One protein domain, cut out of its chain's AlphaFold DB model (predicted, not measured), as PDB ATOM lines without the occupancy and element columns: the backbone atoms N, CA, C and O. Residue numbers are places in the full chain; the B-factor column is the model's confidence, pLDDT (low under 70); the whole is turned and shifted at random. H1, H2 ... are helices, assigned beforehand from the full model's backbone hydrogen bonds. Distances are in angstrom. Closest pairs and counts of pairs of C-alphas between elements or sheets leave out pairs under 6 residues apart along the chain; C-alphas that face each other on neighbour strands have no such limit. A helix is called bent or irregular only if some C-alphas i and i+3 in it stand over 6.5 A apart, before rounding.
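AT A GLANCE: This is residues 110 to 156 of the 156 residues of the protein "DEDD_Tnp_IS110 domain-containing protein" of Sporolactobacillus inulinus (UniProt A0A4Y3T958). Two helices, H2 and H4, meet near the beginning of H2 and the end of H4 as a V, and the short helix H3 bridges its open end. A very short helix, H1, comes before them, and residues 111 to 117, of which 111 to 113 belong to H1, stick out from this body. The printed part has 47 residues with four named helices, in the order H1, H2, H3, H4, and no named strand; its class is all helix. The whole is compact, with a radius of gyration of the C-alphas of 10.3 A, and it spans 24 by 23 by 20 A.

HOW THE PARTS SIT: Start at H1, residues 110 to 113, and go on to H2, residues 121 to 130; the two are apart. Next look at H3, residues 133 to 138: it is near H2, with 5 pairs of C-alphas within 10 A, the closest 8.4 A apart. H1 is apart from H3, and also from H4, residues 141 to 152. Now compare H4 with H2: they touch, with residues 148 to 152 of H4 alone, and their closest C-alphas are those of Ser 122 and Ala 151, 4.7 A apart. Their lines stand at a steep tilt of 61 degrees, opposite ways. H3 and H4 are close but not clearly touching, the closest C-alphas being those of Ile 136 and Leu 144, 7.4 A apart; they run opposite ways at a steep tilt of 46 degrees. In the backbones of H3 and H4 every O i to N i+4 pair is within hydrogen-bond range, and in H2 5 of 6 are. H1 is too short for such a pair, and its one O i to N i+3 pair is not within range.

IN THESE COORDINATES: Find C-alpha 110 at (25.857, -7.177, 8.980); from there H1 runs 5.4 A to C-alpha 113. H2 begins at C-alpha 121, at (16.408, -18.508, 14.665), and measures 12.9 A to C-alpha 130. It is irregular: its C-alphas 127 and 130 are 7.1 A apart. H3 runs 8.8 A from C-alpha 133 to C-alpha 138. H4, the longest helix with 12 residues, runs 16.0 A from C-alpha 141 to C-alpha 152, at (10.390, -13.846, 14.517).

THE WHOLE: The two C-alphas farthest apart are those of Asp 134 and Arg 155, at 25.0 A, and the first and last printed C-alphas, of Leu 110 and Phe 156, are 16.9 A apart. Phe 156 is the chain's last residue. The printed part has no cut. The links from H2 to H3 and from H3 to H4 are tight, and the link from H1 to H2, of 7 residues, is short. The mean pLDDT of the printed part is 77.7; look for the values under 70 at residues 129 to 131 and 155 to 156.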
ATOM      1  N   LEU A 110      27.108  -6.664   8.408       77.81
ATOM      2  CA  LEU A 110      25.857  -7.177   8.980       77.81
ATOM      3  C   LEU A 110      25.899  -7.262  10.512       77.81
ATOM      4  O   LEU A 110      24.981  -6.814  11.189       77.81
ATOM      5  N   THR A 111      27.006  -7.761  11.064       73.19
ATOM      6  CA  THR A 111      27.266  -7.865  12.511       73.19
ATOM      7  C   THR A 111      27.329  -6.515  13.222       73.19
ATOM      8  O   THR A 111      27.159  -6.463  14.436       73.19
ATOM      9  N   ARG A 112      27.665  -5.440  12.497       76.62
ATOM     10  CA  ARG A 112      27.818  -4.089  13.050       76.62
ATOM     11  C   ARG A 112      26.501  -3.323  13.015       76.62
ATOM     12  O   ARG A 112      26.199  -2.607  13.962       76.62
ATOM     13  N   GLU A 113      25.758  -3.460  11.921       81.12
ATOM     14  CA  GLU A 113      24.526  -2.702  11.680       81.12
ATOM     15  C   GLU A 113      23.292  -3.361  12.320       81.12
ATOM     16  O   GLU A 113      22.324  -2.670  12.630       81.12
ATOM     17  N   LEU A 114      23.317  -4.679  12.563       76.44
ATOM     18  CA  LEU A 114      22.236  -5.378  13.259       76.44
ATOM     19  C   LEU A 114      22.570  -5.590  14.744       76.44
ATOM     20  O   LEU A 114      23.470  -6.368  15.063       76.44
ATOM     21  N   PRO A 115      21.793  -5.014  15.682       70.69
ATOM     22  CA  PRO A 115      21.967  -5.240  17.120       70.69
ATOM     23  C   PRO A 115      21.438  -6.613  17.591       70.69
ATOM     24  O   PRO A 115      21.228  -6.828  18.785       70.69
ATOM     25  N   ILE A 116      21.188  -7.547  16.668       73.81
ATOM     26  CA  ILE A 116      20.564  -8.850  16.920       73.81
ATOM     27  C   ILE A 116      21.607  -9.952  16.709       73.81
ATOM     28  O   ILE A 116      22.470  -9.865  15.838       73.81
ATOM     29  N   SER A 117      21.526 -11.027  17.497       81.38
ATOM     30  CA  SER A 117      22.401 -12.187  17.306       81.38
ATOM     31  C   SER A 117      22.184 -12.814  15.926       81.38
ATOM     32  O   SER A 117      21.082 -13.270  15.622       81.38
ATOM     33  N   ILE A 118      23.250 -12.915  15.128       82.62
ATOM     34  CA  ILE A 118      23.237 -13.563  13.804       82.62
ATOM     35  C   ILE A 118      22.756 -15.017  13.880       82.62
ATOM     36  O   ILE A 118      22.087 -15.499  12.978       82.62
ATOM     37  N   PHE A 119      23.041 -15.707  14.985       84.44
ATOM     38  CA  PHE A 119      22.590 -17.083  15.212       84.44
ATOM     39  C   PHE A 119      21.167 -17.174  15.785       84.44
ATOM     40  O   PHE A 119      20.768 -18.236  16.266       84.44
ATOM     41  N   SER A 120      20.414 -16.071  15.808       82.50
ATOM     42  CA  SER A 120      18.990 -16.116  16.135       82.50
ATOM     43  C   SER A 120      18.250 -16.959  15.102       82.50
ATOM     44  O   SER A 120      18.636 -17.004  13.935       82.50
ATOM     45  N   ALA A 121      17.185 -17.633  15.538       81.44
ATOM     46  CA  ALA A 121      16.408 -18.508  14.665       81.44
ATOM     47  C   ALA A 121      15.943 -17.768  13.401       81.44
ATOM     48  O   ALA A 121      16.116 -18.291  12.315       81.44
ATOM     49  N   SER A 122      15.467 -16.529  13.538       79.25
ATOM     50  CA  SER A 122      14.934 -15.733  12.428       79.25
ATOM     51  C   SER A 122      15.996 -15.317  11.408       79.25
ATOM     52  O   SER A 122      15.749 -15.387  10.212       79.25
ATOM     53  N   ILE A 123      17.192 -14.917  11.859       81.19
ATOM     54  CA  ILE A 123      18.286 -14.556  10.943       81.19
ATOM     55  C   ILE A 123      18.861 -15.807  10.273       81.19
ATOM     56  O   ILE A 123      19.125 -15.786   9.078       81.19
ATOM     57  N   MET A 124      19.025 -16.906  11.016       83.50
ATOM     58  CA  MET A 124      19.485 -18.170  10.438       83.50
ATOM     59  C   MET A 124      18.497 -18.739   9.416       83.50
ATOM     60  O   MET A 124      18.947 -19.303   8.428       83.50
ATOM     61  N   ASP A 125      17.191 -18.575   9.635       81.12
ATOM     62  CA  ASP A 125      16.137 -18.979   8.694       81.12
ATOM     63  C   ASP A 125      16.256 -18.193   7.378       81.12
ATOM     64  O   ASP A 125      16.357 -18.776   6.301       81.12
ATOM     65  N   ILE A 126      16.405 -16.865   7.475       79.25
ATOM     66  CA  ILE A 126      16.587 -15.986   6.310       79.25
ATOM     67  C   ILE A 126      17.880 -16.301   5.546       79.25
ATOM     68  O   ILE A 126      17.890 -16.294   4.316       79.25
ATOM     69  N   LEU A 127      18.974 -16.572   6.266       78.69
ATOM     70  CA  LEU A 127      20.283 -16.853   5.672       78.69
ATOM     71  C   LEU A 127      20.408 -18.267   5.082       78.69
ATOM     72  O   LEU A 127      21.288 -18.475   4.245       78.69
ATOM     73  N   ASN A 128      19.587 -19.229   5.519       74.75
ATOM     74  CA  ASN A 128      19.650 -20.615   5.050       74.75
ATOM     75  C   ASN A 128      18.594 -20.952   3.988       74.75
ATOM     76  O   ASN A 128      18.948 -21.604   3.007       74.75
ATOM     77  N   ASP A 129      17.333 -20.549   4.180       64.75
ATOM     78  CA  ASP A 129      16.202 -21.225   3.523       64.75
ATOM     79  C   ASP A 129      15.417 -20.364   2.523       64.75
ATOM     80  O   ASP A 129      14.759 -20.924   1.645       64.75
ATOM     81  N   SER A 130      15.466 -19.028   2.597       58.94
ATOM     82  CA  SER A 130      14.481 -18.212   1.869       58.94
ATOM     83  C   SER A 130      15.011 -17.393   0.694       58.94
ATOM     84  O   SER A 130      14.292 -17.267  -0.296       58.94
ATOM     85  N   LEU A 131      16.204 -16.790   0.772       66.62
ATOM     86  CA  LEU A 131      16.615 -15.760  -0.197       66.62
ATOM     87  C   LEU A 131      18.137 -15.671  -0.358       66.62
ATOM     88  O   LEU A 131      18.882 -15.761   0.619       66.62
ATOM     89  N   SER A 132      18.613 -15.418  -1.582       75.56
ATOM     90  CA  SER A 132      19.990 -14.959  -1.774       75.56
ATOM     91  C   SER A 132      20.135 -13.499  -1.332       75.56
ATOM     92  O   SER A 132      19.158 -12.760  -1.214       75.56
ATOM     93  N   LEU A 133      21.370 -13.049  -1.104       75.00
ATOM     94  CA  LEU A 133      21.624 -11.648  -0.749       75.00
ATOM     95  C   LEU A 133      21.168 -10.672  -1.838       75.00
ATOM     96  O   LEU A 133      20.726  -9.572  -1.513       75.00
ATOM     97  N   ASP A 134      21.232 -11.088  -3.102       77.81
ATOM     98  CA  ASP A 134      20.756 -10.288  -4.227       77.81
ATOM     99  C   ASP A 134      19.223 -10.202  -4.231       77.81
ATOM    100  O   ASP A 134      18.673  -9.127  -4.475       77.81
ATOM    101  N   ASP A 135      18.529 -11.287  -3.872       80.81
ATOM    102  CA  ASP A 135      17.068 -11.283  -3.738       80.81
ATOM    103  C   ASP A 135      16.626 -10.367  -2.586       80.81
ATOM    104  O   ASP A 135      15.703  -9.568  -2.744       80.81
ATOM    105  N   ILE A 136      17.334 -10.408  -1.448       79.19
ATOM    106  CA  ILE A 136      17.088  -9.509  -0.307       79.19
ATOM    107  C   ILE A 136      17.306  -8.046  -0.710       79.19
ATOM    108  O   ILE A 136      16.527  -7.180  -0.317       79.19
ATOM    109  N   ALA A 137      18.339  -7.755  -1.505       79.75
ATOM    110  CA  ALA A 137      18.634  -6.397  -1.960       79.75
ATOM    111  C   ALA A 137      17.574  -5.841  -2.927       79.75
ATOM    112  O   ALA A 137      17.390  -4.625  -2.997       79.75
ATOM    113  N   GLN A 138      16.891  -6.712  -3.675       84.31
ATOM    114  CA  GLN A 138      15.831  -6.333  -4.613       84.31
ATOM    115  C   GLN A 138      14.429  -6.330  -3.989       84.31
ATOM    116  O   GLN A 138      13.501  -5.780  -4.586       84.31
ATOM    117  N   MET A 139      14.256  -6.917  -2.805       83.19
ATOM    118  CA  MET A 139      12.971  -6.934  -2.113       83.19
ATOM    119  C   MET A 139      12.564  -5.559  -1.592       83.19
ATOM    120  O   MET A 139      13.374  -4.743  -1.149       83.19
ATOM    121  N   ASN A 140      11.253  -5.327  -1.585       84.94
ATOM    122  CA  ASN A 140      10.693  -4.173  -0.910       84.94
ATOM    123  C   ASN A 140      10.864  -4.325   0.611       84.94
ATOM    124  O   ASN A 140      10.678  -5.403   1.177       84.94
ATOM    125  N   ILE A 141      11.155  -3.212   1.282       82.69
ATOM    126  CA  ILE A 141      11.363  -3.140   2.732       82.69
ATOM    127  C   ILE A 141      10.141  -3.680   3.493       82.69
ATOM    128  O   ILE A 141      10.298  -4.342   4.515       82.69
ATOM    129  N   ALA A 142       8.927  -3.437   2.986       84.44
ATOM    130  CA  ALA A 142       7.693  -3.940   3.595       84.44
ATOM    131  C   ALA A 142       7.607  -5.477   3.577       84.44
ATOM    132  O   ALA A 142       7.222  -6.085   4.577       84.44
ATOM    133  N   ASP A 143       8.018  -6.102   2.472       83.19
ATOM    134  CA  ASP A 143       7.990  -7.558   2.317       83.19
ATOM    135  C   ASP A 143       9.083  -8.217   3.168       83.19
ATOM    136  O   ASP A 143       8.848  -9.242   3.810       83.19
ATOM    137  N   LEU A 144      10.257  -7.582   3.247       81.44
ATOM    138  CA  LEU A 144      11.348  -8.012   4.120       81.44
ATOM    139  C   LEU A 144      10.946  -7.943   5.603       81.44
ATOM    140  O   LEU A 144      11.216  -8.872   6.363       81.44
ATOM    141  N   ALA A 145      10.262  -6.872   6.014       81.81
ATOM    142  CA  ALA A 145       9.757  -6.721   7.377       81.81
ATOM    143  C   ALA A 145       8.701  -7.783   7.721       81.81
ATOM    144  O   ALA A 145       8.731  -8.345   8.815       81.81
ATOM    145  N   ALA A 146       7.800  -8.104   6.787       83.69
ATOM    146  CA  ALA A 146       6.801  -9.155   6.973       83.69
ATOM    147  C   ALA A 146       7.444 -10.543   7.135       83.69
ATOM    148  O   ALA A 146       7.047 -11.307   8.016       83.69
ATOM    149  N   GLN A 147       8.472 -10.857   6.340       79.69
ATOM    150  CA  GLN A 147       9.213 -12.114   6.472       79.69
ATOM    151  C   GLN A 147      10.004 -12.200   7.780       79.69
ATOM    152  O   GLN A 147       9.943 -13.225   8.460       79.69
ATOM    153  N   LEU A 148      10.688 -11.122   8.175       79.12
ATOM    154  CA  LEU A 148      11.365 -11.038   9.472       79.12
ATOM    155  C   LEU A 148      10.386 -11.255  10.627       79.12
ATOM    156  O   LEU A 148      10.702 -11.987  11.565       79.12
ATOM    157  N   ASN A 149       9.185 -10.683  10.543       81.25
ATOM    158  CA  ASN A 149       8.158 -10.869  11.562       81.25
ATOM    159  C   ASN A 149       7.620 -12.295  11.619       81.25
ATOM    160  O   ASN A 149       7.531 -12.873  12.705       81.25
ATOM    161  N   HIS A 150       7.349 -12.898  10.463       80.88
ATOM    162  CA  HIS A 150       6.940 -14.295  10.384       80.88
ATOM    163  C   HIS A 150       8.006 -15.224  10.993       80.88
ATOM    164  O   HIS A 150       7.702 -16.043  11.863       80.88
ATOM    165  N   ALA A 151       9.277 -15.038  10.624       77.19
ATOM    166  CA  ALA A 151      10.401 -15.800  11.171       77.19
ATOM    167  C   ALA A 151      10.664 -15.493  12.663       77.19
ATOM    168  O   ALA A 151      11.202 -16.317  13.408       77.19
ATOM    169  N   GLY A 152      10.296 -14.297  13.128       71.00
ATOM    170  CA  GLY A 152      10.390 -13.846  14.517       71.00
ATOM    171  C   GLY A 152       9.232 -14.245  15.421       71.00
ATOM    172  O   GLY A 152       9.349 -14.065  16.636       71.00
ATOM    173  N   LYS A 153       8.145 -14.798  14.864       77.06
ATOM    174  CA  LYS A 153       6.860 -14.996  15.559       77.06
ATOM    175  C   LYS A 153       6.311 -13.682  16.135       77.06
ATOM    176  O   LYS A 153       6.034 -13.611  17.332       77.06
ATOM    177  N   ASP A 154       6.221 -12.654  15.291       72.50
ATOM    178  CA  ASP A 154       5.672 -11.321  15.607       72.50
ATOM    179  C   ASP A 154       6.442 -10.562  16.700       72.50
ATOM    180  O   ASP A 154       5.871  -9.896  17.565       72.50
ATOM    181  N   ARG A 155       7.770 -10.709  16.706       66.19
ATOM    182  CA  ARG A 155       8.666 -10.060  17.677       66.19
ATOM    183  C   ARG A 155       9.482  -8.901  17.094       66.19
ATOM    184  O   ARG A 155      10.302  -8.358  17.835       66.19
ATOM    185  N   PHE A 156       9.296  -8.560  15.816       60.97
ATOM    186  CA  PHE A 156      10.097  -7.574  15.082       60.97
ATOM    187  C   PHE A 156       9.289  -6.374  14.579       60.97
ATOM    188  O   PHE A 156       8.058  -6.475  14.385       60.97
TER     189      PHE A 156